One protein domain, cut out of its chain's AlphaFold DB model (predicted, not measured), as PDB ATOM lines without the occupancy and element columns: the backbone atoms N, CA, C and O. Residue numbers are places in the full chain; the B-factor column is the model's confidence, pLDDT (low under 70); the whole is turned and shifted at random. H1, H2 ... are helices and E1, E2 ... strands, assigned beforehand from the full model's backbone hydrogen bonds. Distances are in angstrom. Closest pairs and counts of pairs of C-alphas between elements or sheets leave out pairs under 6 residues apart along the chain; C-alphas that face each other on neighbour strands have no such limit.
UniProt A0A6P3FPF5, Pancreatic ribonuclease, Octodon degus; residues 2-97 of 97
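What this domain is: This is residues 2 to 97 of the 97 residues of the protein "Pancreatic ribonuclease" of Octodon degus (UniProt A0A6P3FPF5). Two strongly twisted antiparallel sheets are joined at a sharp corner: a curved ribbon of three strands, E1, E4 and E5, makes one end of the long axis, and a smaller sheet of four short strands, E2, E3, E6 and E7, makes the other. H2 packs on the smaller sheet over E6, H1 is at the ribbon's far end without being on it, and the chain turns the corner where E5 runs on into E6. The printed part has 96 residues, with two named helices and seven named strands in the order H1 E1 H2 E2 E3 E4 E5 E6 E7; the sheets have the orders E1 - E4 - E5 and E2 - E3 - E6 - E7, and the class is mixed, helices and strands. The whole is only just loose, close to compact, with a radius of gyration of the C-alphas of 15.2 A and spans of 42 by 31 by 25 A.

How they stand to each other: H1, residues 2 to 8, is joined by a tight link of 5 residues to E1, residues 14 to 18. E1 is an edge strand whose antiparallel neighbour is E4, residues 50 to 59, at 158 degrees; N 15 and O 55 are 3.0 A apart, within hydrogen-bond range, and so are N 53 and O 17, at 2.9 A. H1 is apart from E4 and is not on the sheet of E1 and E4. A tight link of 3 residues leads from E1 to H2, residues 22 to 28; in H1 and H2 every O i to N i+4 pair is within hydrogen-bond range. E2, residues 33 to 35, and E3, residues 42 to 45, form an antiparallel hairpin, with N 34 and O 43 at 2.8 A. E4 and E5, residues 68 to 76, form a longer hairpin, antiparallel at 157 degrees, with N 54 and O 72 at 2.8 A and N 70 and O 56 at 2.8 A. E5 runs on into E6, residues 79 to 83, across a break of 2 residues, at 94 degrees. E6 is an inner strand: its antiparallel neighbour E3 has N 44 and O 80 at 2.8 A. Its other antiparallel neighbour is E7, residues 92 to 96, which forms a hairpin with it and has N 81 and O 95 at 2.8 A. H2 is on this sheet at a height of 8.7 A and lies over E6; its line rises 42 degrees out of the local plane, and it only just stands up from the sheet. The closest C-alphas of H2 and E7 are those of Tyr 26 and Thr 92, 6.1 A apart. E1 and E7 are only just apart, with their closest C-alphas at 8.4 A.

Where its parts are: H1 begins at C-alpha 2, at (126.421, 206.333, 182.727), and is 9.9 A long; H2 is 10.1 A. E4, the longest strand by residues, runs 27.6 A from C-alpha 50 at (125.481, 223.496, 166.711) to C-alpha 59, and E5 runs 23.8 A. E1 measures 13.4 A, E2 7.0 A, E3 10.3 A and E6 13.3 A. E7 measures 11.8 A and ends at C-alpha 96, at (128.977, 224.917, 179.825).

The domain as a whole: The two C-alphas farthest apart are those of Ile 59 and Thr 89, at 43.4 A. The printed part has no cut and no long link; the links E2 to E3, E4 to E5 and E6 to E7 are short. The mean pLDDT of the printed part is 94.2, and no printed residue is under 70.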
ATOM      1  N   VAL A   2     125.742 207.182 181.720       95.81
ATOM      2  CA  VAL A   2     126.421 206.333 182.727       95.81
ATOM      3  C   VAL A   2     127.825 206.824 183.137       95.81
ATOM      4  O   VAL A   2     128.013 207.027 184.335       95.81
ATOM      5  N   PRO A   3     128.765 207.145 182.216       96.88
ATOM      6  CA  PRO A   3     130.109 207.581 182.621       96.88
ATOM      7  C   PRO A   3     130.108 208.880 183.438       96.88
ATOM      8  O   PRO A   3     130.839 209.018 184.415       96.88
ATOM      9  N   ILE A   4     129.238 209.829 183.072       96.44
ATOM     10  CA  ILE A   4     129.079 211.101 183.790       96.44
ATOM     11  C   ILE A   4     128.536 210.844 185.191       96.44
ATOM     12  O   ILE A   4     129.043 211.391 186.167       96.44
ATOM     13  N   ASN A   5     127.511 210.000 185.303       96.69
ATOM     14  CA  ASN A   5     126.902 209.728 186.593       96.69
ATOM     15  C   ASN A   5     127.859 208.981 187.534       96.69
ATOM     16  O   ASN A   5     127.889 209.280 188.726       96.69
ATOM     17  N   GLN A   6     128.662 208.048 187.006       96.38
ATOM     18  CA  GLN A   6     129.718 207.362 187.759       96.38
ATOM     19  C   GLN A   6     130.764 208.361 188.274       96.38
ATOM     20  O   GLN A   6     131.063 208.367 189.468       96.38
ATOM     21  N   ALA A   7     131.246 209.268 187.415       95.56
ATOM     22  CA  ALA A   7     132.191 210.315 187.808       95.56
ATOM     23  C   ALA A   7     131.622 211.250 188.893       95.56
ATOM     24  O   ALA A   7     132.344 211.673 189.793       95.56
ATOM     25  N   MET A   8     130.319 211.540 188.843       94.25
ATOM     26  CA  MET A   8     129.632 212.377 189.834       94.25
ATOM     27  C   MET A   8     129.142 211.614 191.073       94.25
ATOM     28  O   MET A   8     128.652 212.251 192.007       94.25
ATOM     29  N   ARG A   9     129.217 210.274 191.078       95.38
ATOM     30  CA  ARG A   9     128.611 209.383 192.088       95.38
ATOM     31  C   ARG A   9     127.128 209.673 192.360       95.38
ATOM     32  O   ARG A   9     126.636 209.465 193.465       95.38
ATOM     33  N   LYS A  10     126.413 210.178 191.356       96.19
ATOM     34  CA  LYS A  10     124.967 210.423 191.393       96.19
ATOM     35  C   LYS A  10     124.417 210.519 189.982       96.19
ATOM     36  O   LYS A  10     125.128 210.919 189.061       96.19
ATOM     37  N   CYS A  11     123.127 210.251 189.820       97.38
ATOM     38  CA  CYS A  11     122.450 210.550 188.565       97.38
ATOM     39  C   CYS A  11     122.350 212.060 188.380       97.38
ATOM     40  O   CYS A  11     121.670 212.750 189.145       97.38
ATOM     41  N   LYS A  12     123.069 212.581 187.382       96.44
ATOM     42  CA  LYS A  12     123.021 213.997 187.025       96.44
ATOM     43  C   LYS A  12     121.620 214.319 186.515       96.44
ATOM     44  O   LYS A  12     121.074 213.536 185.748       96.44
ATOM     45  N   GLU A  13     121.032 215.433 186.937       97.00
ATOM     46  CA  GLU A  13     119.643 215.761 186.582       97.00
ATOM     47  C   GLU A  13     119.494 216.196 185.123       97.00
ATOM     48  O   GLU A  13     118.530 215.828 184.452       97.00
ATOM     49  N   SER A  14     120.474 216.942 184.614       96.38
ATOM     50  CA  SER A  14     120.525 217.395 183.229       96.38
ATOM     51  C   SER A  14     121.954 217.377 182.692       96.38
ATOM     52  O   SER A  14     122.928 217.550 183.432       96.38
ATOM     53  N   ASN A  15     122.099 217.140 181.392       96.75
ATOM     54  CA  ASN A  15     123.377 217.245 180.700       96.75
ATOM     55  C   ASN A  15     123.159 217.583 179.232       96.75
ATOM     56  O   ASN A  15     122.243 217.047 178.621       96.75
ATOM     57  N   THR A  16     124.046 218.380 178.650       97.38
ATOM     58  CA  THR A  16     124.036 218.657 177.213       97.38
ATOM     59  C   THR A  16     125.326 218.146 176.594       97.38
ATOM     60  O   THR A  16     126.416 218.427 177.093       97.38
ATOM     61  N   PHE A  17     125.207 217.386 175.511       97.44
ATOM     62  CA  PHE A  17     126.322 216.984 174.662       97.44
ATOM     63  C   PHE A  17     126.331 217.863 173.418       97.44
ATOM     64  O   PHE A  17     125.394 217.811 172.626       97.44
ATOM     65  N   LEU A  18     127.379 218.664 173.242       98.00
ATOM     66  CA  LEU A  18     127.564 219.456 172.029       98.00
ATOM     67  C   LEU A  18     128.174 218.575 170.933       98.00
ATOM     68  O   LEU A  18     129.177 217.902 171.170       98.00
ATOM     69  N   HIS A  19     127.601 218.579 169.732       97.69
ATOM     70  CA  HIS A  19     128.128 217.841 168.579       97.69
ATOM     71  C   HIS A  19     129.070 218.745 167.777       97.69
ATOM     72  O   HIS A  19     128.824 219.085 166.622       97.69
ATOM     73  N   VAL A  20     130.144 219.174 168.432       96.81
ATOM     74  CA  VAL A  20     131.164 220.074 167.893       96.81
ATOM     75  C   VAL A  20     132.540 219.587 168.337       96.81
ATOM     76  O   VAL A  20     132.671 218.918 169.363       96.81
ATOM     77  N   SER A  21     133.580 219.887 167.559       96.62
ATOM     78  CA  SER A  21     134.934 219.490 167.929       96.62
ATOM     79  C   SER A  21     135.399 220.246 169.175       96.62
ATOM     80  O   SER A  21     135.097 221.429 169.348       96.62
ATOM     81  N   LEU A  22     136.205 219.593 170.016       93.94
ATOM     82  CA  LEU A  22     136.806 220.262 171.169       93.94
ATOM     83  C   LEU A  22     137.614 221.493 170.723       93.94
ATOM     84  O   LEU A  22     137.503 222.547 171.335       93.94
ATOM     85  N   LYS A  23     138.349 221.403 169.605       95.50
ATOM     86  CA  LYS A  23     139.110 222.524 169.029       95.50
ATOM     87  C   LYS A  23     138.238 223.756 168.777       95.50
ATOM     88  O   LYS A  23     138.694 224.867 169.033       95.50
ATOM     89  N   ASP A  24     137.019 223.577 168.282       95.94
ATOM     90  CA  ASP A  24     136.121 224.703 168.024       95.94
ATOM     91  C   ASP A  24     135.528 225.268 169.319       95.94
ATOM     92  O   ASP A  24     135.391 226.482 169.420       95.94
ATOM     93  N   VAL A  25     135.306 224.443 170.352       95.88
ATOM     94  CA  VAL A  25     134.965 224.944 171.700       95.88
ATOM     95  C   VAL A  25     136.094 225.810 172.267       95.88
ATOM     96  O   VAL A  25     135.829 226.862 172.837       95.88
ATOM     97  N   TYR A  26     137.359 225.424 172.069       95.44
ATOM     98  CA  TYR A  26     138.497 226.256 172.482       95.44
ATOM     99  C   TYR A  26     138.535 227.602 171.752       95.44
ATOM    100  O   TYR A  26     138.843 228.606 172.382       95.44
ATOM    101  N   LYS A  27     138.209 227.642 170.452       95.81
ATOM    102  CA  LYS A  27     138.145 228.907 169.697       95.81
ATOM    103  C   LYS A  27     137.055 229.840 170.218       95.81
ATOM    104  O   LYS A  27     137.199 231.049 170.104       95.81
ATOM    105  N   VAL A  28     135.975 229.307 170.797       96.62
ATOM    106  CA  VAL A  28     134.935 230.155 171.398       96.62
ATOM    107  C   VAL A  28     135.505 230.994 172.539       96.62
ATOM    108  O   VAL A  28     135.110 232.143 172.669       96.62
ATOM    109  N   CYS A  29     136.495 230.503 173.290       94.88
ATOM    110  CA  CYS A  29     137.157 231.300 174.328       94.88
ATOM    111  C   CYS A  29     137.913 232.532 173.798       94.88
ATOM    112  O   CYS A  29     138.246 233.414 174.584       94.88
ATOM    113  N   ASP A  30     138.171 232.612 172.489       93.06
ATOM    114  CA  ASP A  30     138.802 233.773 171.856       93.06
ATOM    115  C   ASP A  30     137.762 234.852 171.463       93.06
ATOM    116  O   ASP A  30     138.131 235.942 171.025       93.06
ATOM    117  N   SER A  31     136.457 234.573 171.612       93.88
ATOM    118  CA  SER A  31     135.380 235.512 171.273       93.88
ATOM    119  C   SER A  31     135.161 236.571 172.359       93.88
ATOM    120  O   SER A  31     135.703 236.492 173.464       93.88
ATOM    121  N   LYS A  32     134.352 237.596 172.060       93.38
ATOM    122  CA  LYS A  32     134.063 238.679 173.010       93.38
ATOM    123  C   LYS A  32     133.433 238.119 174.302       93.38
ATOM    124  O   LYS A  32     132.422 237.419 174.210       93.38
ATOM    125  N   PRO A  33     133.961 238.469 175.491       93.25
ATOM    126  CA  PRO A  33     133.409 237.984 176.746       93.25
ATOM    127  C   PRO A  33     132.020 238.575 177.011       93.25
ATOM    128  O   PRO A  33     131.741 239.741 176.712       93.25
ATOM    129  N   ILE A  34     131.165 237.757 177.615       93.75
ATOM    130  CA  ILE A  34     129.825 238.091 178.096       93.75
ATOM    131  C   ILE A  34     129.670 237.632 179.549       93.75
ATOM    132  O   ILE A  34     130.411 236.772 180.023       93.75
ATOM    133  N   SER A  35     128.689 238.177 180.263       92.50
ATOM    134  CA  SER A  35     128.337 237.668 181.591       92.50
ATOM    135  C   SER A  35     127.721 236.270 181.478       92.50
ATOM    136  O   SER A  35     126.790 236.075 180.695       92.50
ATOM    137  N   CYS A  36     128.215 235.311 182.266       92.62
ATOM    138  CA  CYS A  36     127.549 234.015 182.436       92.62
ATOM    139  C   CYS A  36     126.163 234.190 183.087       92.62
ATOM    140  O   CYS A  36     125.933 235.166 183.810       92.62
ATOM    141  N   LYS A  37     125.250 233.226 182.916       88.69
ATOM    142  CA  LYS A  37     123.905 233.236 183.528       88.69
ATOM    143  C   LYS A  37     123.946 233.333 185.052       88.69
ATOM    144  O   LYS A  37     123.068 233.948 185.648       88.69
ATOM    145  N   ASN A  38     124.957 232.735 185.683       80.62
ATOM    146  CA  ASN A  38     125.158 232.801 187.133       80.62
ATOM    147  C   ASN A  38     125.891 234.076 187.607       80.62
ATOM    148  O   ASN A  38     126.070 234.255 188.809       80.62
ATOM    149  N   GLY A  39     126.338 234.939 186.684       76.06
ATOM    150  CA  GLY A  39     126.976 236.232 186.956       76.06
ATOM    151  C   GLY A  39     128.383 236.190 187.565       76.06
ATOM    152  O   GLY A  39     128.986 237.245 187.741       76.06
ATOM    153  N   ALA A  40     128.923 235.012 187.885       72.31
ATOM    154  CA  ALA A  40     130.161 234.888 188.661       72.31
ATOM    155  C   ALA A  40     131.440 234.846 187.806       72.31
ATOM    156  O   ALA A  40     132.538 235.024 188.330       72.31
ATOM    157  N   GLN A  41     131.318 234.566 186.507       81.00
ATOM    158  CA  GLN A  41     132.446 234.369 185.594       81.00
ATOM    159  C   GLN A  41     132.195 235.060 184.250       81.00
ATOM    160  O   GLN A  41     131.062 235.420 183.914       81.00
ATOM    161  N   LEU A  42     133.274 235.240 183.484       89.31
ATOM    162  CA  LEU A  42     133.183 235.616 182.080       89.31
ATOM    163  C   LEU A  42     132.975 234.360 181.236       89.31
ATOM    164  O   LEU A  42     133.686 233.361 181.367       89.31
ATOM    165  N   CYS A  43     131.980 234.446 180.371       95.44
ATOM    166  CA  CYS A  43     131.594 233.417 179.434       95.44
ATOM    167  C   CYS A  43     131.807 233.894 178.001       95.44
ATOM    168  O   CYS A  43     131.958 235.082 177.729       95.44
ATOM    169  N   HIS A  44     131.773 232.952 177.072       96.19
ATOM    170  CA  HIS A  44     131.936 233.191 175.651       96.19
ATOM    171  C   HIS A  44     130.870 232.406 174.897       96.19
ATOM    172  O   HIS A  44     130.643 231.226 175.175       96.19
ATOM    173  N   LYS A  45     130.192 233.066 173.960       96.25
ATOM    174  CA  LYS A  45     129.108 232.469 173.175       96.25
ATOM    175  C   LYS A  45     129.621 232.022 171.810       96.25
ATOM    176  O   LYS A  45     130.445 232.708 171.205       96.25
ATOM    177  N   SER A  46     129.118 230.893 171.322       97.06
ATOM    178  CA  SER A  46     129.389 230.421 169.967       97.06
ATOM    179  C   SER A  46     128.814 231.371 168.914       97.06
ATOM    180  O   SER A  46     127.740 231.945 169.087       97.06
ATOM    181  N   GLU A  47     129.516 231.507 167.791       95.81
ATOM    182  CA  GLU A  47     129.047 232.307 166.648       95.81
ATOM    183  C   GLU A  47     128.036 231.556 165.781       95.81
ATOM    184  O   GLU A  47     127.234 232.172 165.089       95.81
ATOM    185  N   ASN A  48     128.064 230.223 165.833       95.38
ATOM    186  CA  ASN A  48     127.212 229.352 165.038       95.38
ATOM    187  C   ASN A  48     126.347 228.466 165.936       95.38
ATOM    188  O   ASN A  48     126.757 228.082 167.041       95.38
ATOM    189  N   LEU A  49     125.170 228.124 165.412       97.06
ATOM    190  CA  LEU A  49     124.317 227.061 165.934       97.06
ATOM    191  C   LEU A  49     125.031 225.718 165.763       97.06
ATOM    192  O   LEU A  49     125.637 225.461 164.718       97.06
ATOM    193  N   VAL A  50     124.946 224.858 166.773       97.81
ATOM    194  CA  VAL A  50     125.481 223.496 166.711       97.81
ATOM    195  C   VAL A  50     124.419 222.483 167.100       97.81
ATOM    196  O   VAL A  50     123.605 222.713 167.998       97.81
ATOM    197  N   GLY A  51     124.475 221.319 166.452       98.31
ATOM    198  CA  GLY A  51     123.700 220.170 166.889       98.31
ATOM    199  C   GLY A  51     124.113 219.770 168.303       98.31
ATOM    200  O   GLY A  51     125.297 219.749 168.638       98.31
ATOM    201  N   MET A  52     123.140 219.450 169.143       98.06
ATOM    202  CA  MET A  52     123.375 219.015 170.511       98.06
ATOM    203  C   MET A  52     122.312 218.018 170.966       98.06
ATOM    204  O   MET A  52     121.188 217.996 170.462       98.06
ATOM    205  N   THR A  53     122.677 217.200 171.948       98.31
ATOM    206  CA  THR A  53     121.761 216.281 172.628       98.31
ATOM    207  C   THR A  53     121.595 216.732 174.070       98.31
ATOM    208  O   THR A  53     122.529 216.639 174.868       98.31
ATOM    209  N   ALA A  54     120.405 217.227 174.404       97.56
ATOM    210  CA  ALA A  54     120.018 217.568 175.763       97.56
ATOM    211  C   ALA A  54     119.387 216.344 176.440       97.56
ATOM    212  O   ALA A  54     118.397 215.788 175.965       97.56
ATOM    213  N   CYS A  55     119.957 215.932 177.564       98.00
ATOM    214  CA  CYS A  55     119.482 214.839 178.396       98.00
ATOM    215  C   CYS A  55     118.850 215.409 179.666       98.00
ATOM    216  O   CYS A  55     119.489 216.184 180.381       98.00
ATOM    217  N   LYS A  56     117.631 214.976 179.992       98.19
ATOM    218  CA  LYS A  56     116.966 215.274 181.268       98.19
ATOM    219  C   LYS A  56     116.581 213.973 181.954       98.19
ATOM    220  O   LYS A  56     116.060 213.073 181.299       98.19
ATOM    221  N   ILE A  57     116.855 213.857 183.248       98.12
ATOM    222  CA  ILE A  57     116.540 212.650 184.011       98.12
ATOM    223  C   ILE A  57     115.042 212.332 183.913       98.12
ATOM    224  O   ILE A  57     114.194 213.210 184.073       98.12
ATOM    225  N   LYS A  58     114.734 211.074 183.592       98.00
ATOM    226  CA  LYS A  58     113.372 210.540 183.504       98.00
ATOM    227  C   LYS A  58     113.049 209.728 184.750       98.00
ATOM    228  O   LYS A  58     112.049 209.988 185.406       98.00
ATOM    229  N   ILE A  59     113.908 208.763 185.074       97.31
ATOM    230  CA  ILE A  59     113.807 207.945 186.285       97.31
ATOM    231  C   ILE A  59     115.148 208.011 187.000       97.31
ATOM    232  O   ILE A  59     116.195 207.750 186.402       97.31
ATOM    233  N   LYS A  60     115.089 208.372 188.281       96.50
ATOM    234  CA  LYS A  60     116.218 208.335 189.202       96.50
ATOM    235  C   LYS A  60     116.184 207.010 189.958       96.50
ATOM    236  O   LYS A  60     115.131 206.623 190.447       96.50
ATOM    237  N   ASP A  61     117.331 206.356 190.042       96.00
ATOM    238  CA  ASP A  61     117.531 205.069 190.705       96.00
ATOM    239  C   ASP A  61     118.740 205.192 191.647       96.00
ATOM    240  O   ASP A  61     119.622 206.031 191.430       96.00
ATOM    241  N   GLU A  62     118.763 204.393 192.713       92.62
ATOM    242  CA  GLU A  62     119.904 204.315 193.631       92.62
ATOM    243  C   GLU A  62     121.113 203.672 192.948       92.62
ATOM    244  O   GLU A  62     122.253 204.103 193.140       92.62
ATOM    245  N   ASN A  63     120.866 202.684 192.084       94.94
ATOM    246  CA  ASN A  63     121.863 202.189 191.158       94.94
ATOM    247  C   ASN A  63     121.993 203.166 189.982       94.94
ATOM    248  O   ASN A  63     121.167 203.220 189.071       94.94
ATOM    249  N   ILE A  64     123.108 203.892 189.979       94.69
ATOM    250  CA  ILE A  64     123.441 204.927 188.999       94.69
ATOM    251  C   ILE A  64     123.380 204.439 187.538       94.69
ATOM    252  O   ILE A  64     123.080 205.225 186.632       94.69
ATOM    253  N   GLU A  65     123.644 203.157 187.296       94.19
ATOM    254  CA  GLU A  65     123.611 202.559 185.958       94.19
ATOM    255  C   GLU A  65     122.184 202.367 185.431       94.19
ATOM    256  O   GLU A  65     121.982 202.292 184.221       94.19
ATOM    257  N   LYS A  66     121.185 202.344 186.322       96.75
ATOM    258  CA  LYS A  66     119.766 202.163 185.984       96.75
ATOM    259  C   LYS A  66     119.010 203.473 185.768       96.75
ATOM    260  O   LYS A  66     117.847 203.454 185.370       96.75
ATOM    261  N   CYS A  67     119.652 204.620 185.987       97.44
ATOM    262  CA  CYS A  67     119.033 205.912 185.718       97.44
ATOM    263  C   CYS A  67     118.722 206.088 184.230       97.44
ATOM    264  O   CYS A  67     119.596 205.951 183.371       97.44
ATOM    265  N   THR A  68     117.477 206.457 183.931       97.94
ATOM    266  CA  THR A  68     117.020 206.688 182.556       97.94
ATOM    267  C   THR A  68     116.844 208.171 182.282       97.94
ATOM    268  O   THR A  68     116.554 208.967 183.179       97.94
ATOM    269  N   TYR A  69     117.024 208.544 181.020       98.31
ATOM    270  CA  TYR A  69     117.040 209.926 180.567       98.31
ATOM    271  C   TYR A  69     116.138 210.091 179.351       98.31
ATOM    272  O   TYR A  69     116.097 209.224 178.483       98.31
ATOM    273  N   ASN A  70     115.438 211.218 179.291       98.19
ATOM    274  CA  ASN A  70     114.838 211.703 178.061       98.19
ATOM    275  C   ASN A  70     115.911 212.431 177.257       98.19
ATOM    276  O   ASN A  70     116.625 213.275 177.806       98.19
ATOM    277  N   GLU A  71     115.994 212.121 175.970       97.62
ATOM    278  CA  GLU A  71     116.915 212.756 175.034       97.62
ATOM    279  C   GLU A  71     116.145 213.678 174.094       97.62
ATOM    280  O   GLU A  71     115.114 213.309 173.536       97.62
ATOM    281  N   MET A  72     116.666 214.886 173.910       98.00
ATOM    282  CA  MET A  72     116.133 215.873 172.983       98.00
ATOM    283  C   MET A  72     117.265 216.336 172.078       98.00
ATOM    284  O   MET A  72     118.292 216.823 172.553       98.00
ATOM    285  N   LYS A  73     117.078 216.184 170.769       98.19
ATOM    286  CA  LYS A  73     117.990 216.743 169.771       98.19
ATOM    287  C   LYS A  73     117.633 218.207 169.570       98.19
ATOM    288  O   LYS A  73     116.482 218.519 169.278       98.19
ATOM    289  N   VAL A  74     118.611 219.087 169.733       96.94
ATOM    290  CA  VAL A  74     118.438 220.538 169.629       96.94
ATOM    291  C   VAL A  74     119.526 221.091 168.713       96.94
ATOM    292  O   VAL A  74     120.595 220.497 168.581       96.94
ATOM    293  N   ASN A  75     119.244 222.208 168.053       97.75
ATOM    294  CA  ASN A  75     120.239 222.993 167.338       97.75
ATOM    295  C   ASN A  75     120.206 224.408 167.920       97.75
ATOM    296  O   ASN A  75     119.202 225.096 167.764       97.75
ATOM    297  N   ASP A  76     121.254 224.799 168.640       97.31
ATOM    298  CA  ASP A  76     121.291 226.065 169.382       97.31
ATOM    299  C   ASP A  76     122.728 226.596 169.494       97.31
ATOM    300  O   ASP A  76     123.702 225.898 169.194       97.31
ATOM    301  N   TYR A  77     122.861 227.847 169.917       97.12
ATOM    302  CA  TYR A  77     124.122 228.414 170.361       97.12
ATOM    303  C   TYR A  77     124.492 227.836 171.723       97.12
ATOM    304  O   TYR A  77     123.635 227.439 172.510       97.12
ATOM    305  N   TYR A  78     125.782 227.841 172.034       96.44
ATOM    306  CA  TYR A  78     126.263 227.432 173.345       96.44
ATOM    307  C   TYR A  78     127.147 228.509 173.958       96.44
ATOM    308  O   TYR A  78     127.806 229.273 173.253       96.44
ATOM    309  N   THR A  79     127.148 228.556 175.285       96.69
ATOM    310  CA  THR A  79     127.929 229.508 176.070       96.69
ATOM    311  C   THR A  79     128.854 228.729 176.990       96.69
ATOM    312  O   THR A  79     128.402 227.851 177.717       96.69
ATOM    313  N   VAL A  80     130.151 229.021 176.956       95.62
ATOM    314  CA  VAL A  80     131.145 228.370 177.817       95.62
ATOM    315  C   VAL A  80     131.843 229.387 178.697       95.62
ATOM    316  O   VAL A  80     132.229 230.457 178.232       95.62
ATOM    317  N   ALA A  81     132.036 229.042 179.963       95.31
ATOM    318  CA  ALA A  81     132.990 229.737 180.806       95.31
ATOM    319  C   ALA A  81     134.400 229.303 180.401       95.31
ATOM    320  O   ALA A  81     134.660 228.110 180.195       95.31
ATOM    321  N   CYS A  82     135.305 230.271 180.299       93.69
ATOM    322  CA  CYS A  82     136.696 230.020 179.962       93.69
ATOM    323  C   CYS A  82     137.597 230.546 181.074       93.69
ATOM    324  O   CYS A  82     137.406 231.645 181.587       93.69
ATOM    325  N   ILE A  83     138.588 229.746 181.456       91.12
ATOM    326  CA  ILE A  83     139.556 230.088 182.499       91.12
ATOM    327  C   ILE A  83     140.956 230.096 181.914       91.12
ATOM    328  O   ILE A  83     141.246 229.351 180.976       91.12
ATOM    329  N   LEU A  84     141.830 230.915 182.495       90.25
ATOM    330  CA  LEU A  84     143.257 230.877 182.220       90.25
ATOM    331  C   LEU A  84     143.914 229.905 183.214       90.25
ATOM    332  O   LEU A  84     143.946 230.207 184.410       90.25
ATOM    333  N   PRO A  85     144.414 228.737 182.776       85.31
ATOM    334  CA  PRO A  85     145.179 227.860 183.653       85.31
ATOM    335  C   PRO A  85     146.450 228.572 184.130       85.31
ATOM    336  O   PRO A  85     147.053 229.334 183.371       85.31
ATOM    337  N   GLY A  86     146.886 228.311 185.363       84.31
ATOM    338  CA  GLY A  86     148.108 228.913 185.907       84.31
ATOM    339  C   GLY A  86     149.317 228.673 184.996       84.31
ATOM    340  O   GLY A  86     149.626 227.530 184.668       84.31
ATOM    341  N   GLY A  87     149.975 229.754 184.566       78.62
ATOM    342  CA  GLY A  87     151.137 229.710 183.669       78.62
ATOM    343  C   GLY A  87     150.817 229.591 182.172       78.62
ATOM    344  O   GLY A  87     151.742 229.576 181.364       78.62
ATOM    345  N   SER A  88     149.541 229.529 181.781       84.88
ATOM    346  CA  SER A  88     149.115 229.569 180.376       84.88
ATOM    347  C   SER A  88     148.847 231.005 179.923       84.88
ATOM    348  O   SER A  88     148.394 231.841 180.700       84.88
ATOM    349  N   THR A  89     149.062 231.278 178.637       84.62
ATOM    350  CA  THR A  89     148.597 232.508 177.972       84.62
ATOM    351  C   THR A  89     147.261 232.319 177.256       84.62
ATOM    352  O   THR A  89     146.691 233.281 176.749       84.62
ATOM    353  N   LYS A  90     146.753 231.080 177.201       88.19
ATOM    354  CA  LYS A  90     145.557 230.709 176.448       88.19
ATOM    355  C   LYS A  90     144.419 230.279 177.365       88.19
ATOM    356  O   LYS A  90     144.605 229.406 178.219       88.19
ATOM    357  N   LEU A  91     143.247 230.872 177.134       91.12
ATOM    358  CA  LEU A  91     141.992 230.500 177.778       91.12
ATOM    359  C   LEU A  91     141.561 229.086 177.375       91.12
ATOM    360  O   LEU A  91     141.743 228.644 176.239       91.12
ATOM    361  N   THR A  92     140.972 228.380 178.331       92.38
ATOM    362  CA  THR A  92     140.504 227.004 178.166       92.38
ATOM    363  C   THR A  92     139.073 226.875 178.682       92.38
ATOM    364  O   THR A  92     138.754 227.475 179.713       92.38
ATOM    365  N   PRO A  93     138.197 226.127 177.990       94.06
ATOM    366  CA  PRO A  93     136.816 225.958 178.417       94.06
ATOM    367  C   PRO A  93     136.763 225.137 179.711       94.06
ATOM    368  O   PRO A  93     137.334 224.050 179.785       94.06
ATOM    369  N   SER A  94     136.064 225.649 180.723       92.19
ATOM    370  CA  SER A  94     135.919 225.000 182.033       92.19
ATOM    371  C   SER A  94     134.508 224.473 182.287       92.19
ATOM    372  O   SER A  94     134.346 223.427 182.915       92.19
ATOM    373  N   HIS A  95     133.484 225.184 181.807       90.69
ATOM    374  CA  HIS A  95     132.084 224.899 182.111       90.69
ATOM    375  C   HIS A  95     131.157 225.317 180.961       90.69
ATOM    376  O   HIS A  95     131.423 226.304 180.282       90.69
ATOM    377  N   LEU A  96     130.059 224.582 180.760       93.62
ATOM    378  CA  LEU A  96     128.977 224.917 179.825       93.62
ATOM    379  C   LEU A  96     127.840 225.609 180.594       93.62
ATOM    380  O   LEU A  96     127.235 224.973 181.453       93.62
ATOM    381  N   ASP A  97     127.580 226.883 180.301       91.81
ATOM    382  CA  ASP A  97     126.656 227.775 181.030       91.81
ATOM    383  C   ASP A  97     125.176 227.676 180.600       91.81
ATOM    384  O   ASP A  97     124.848 227.658 179.390       91.81
TER     385      ASP A  97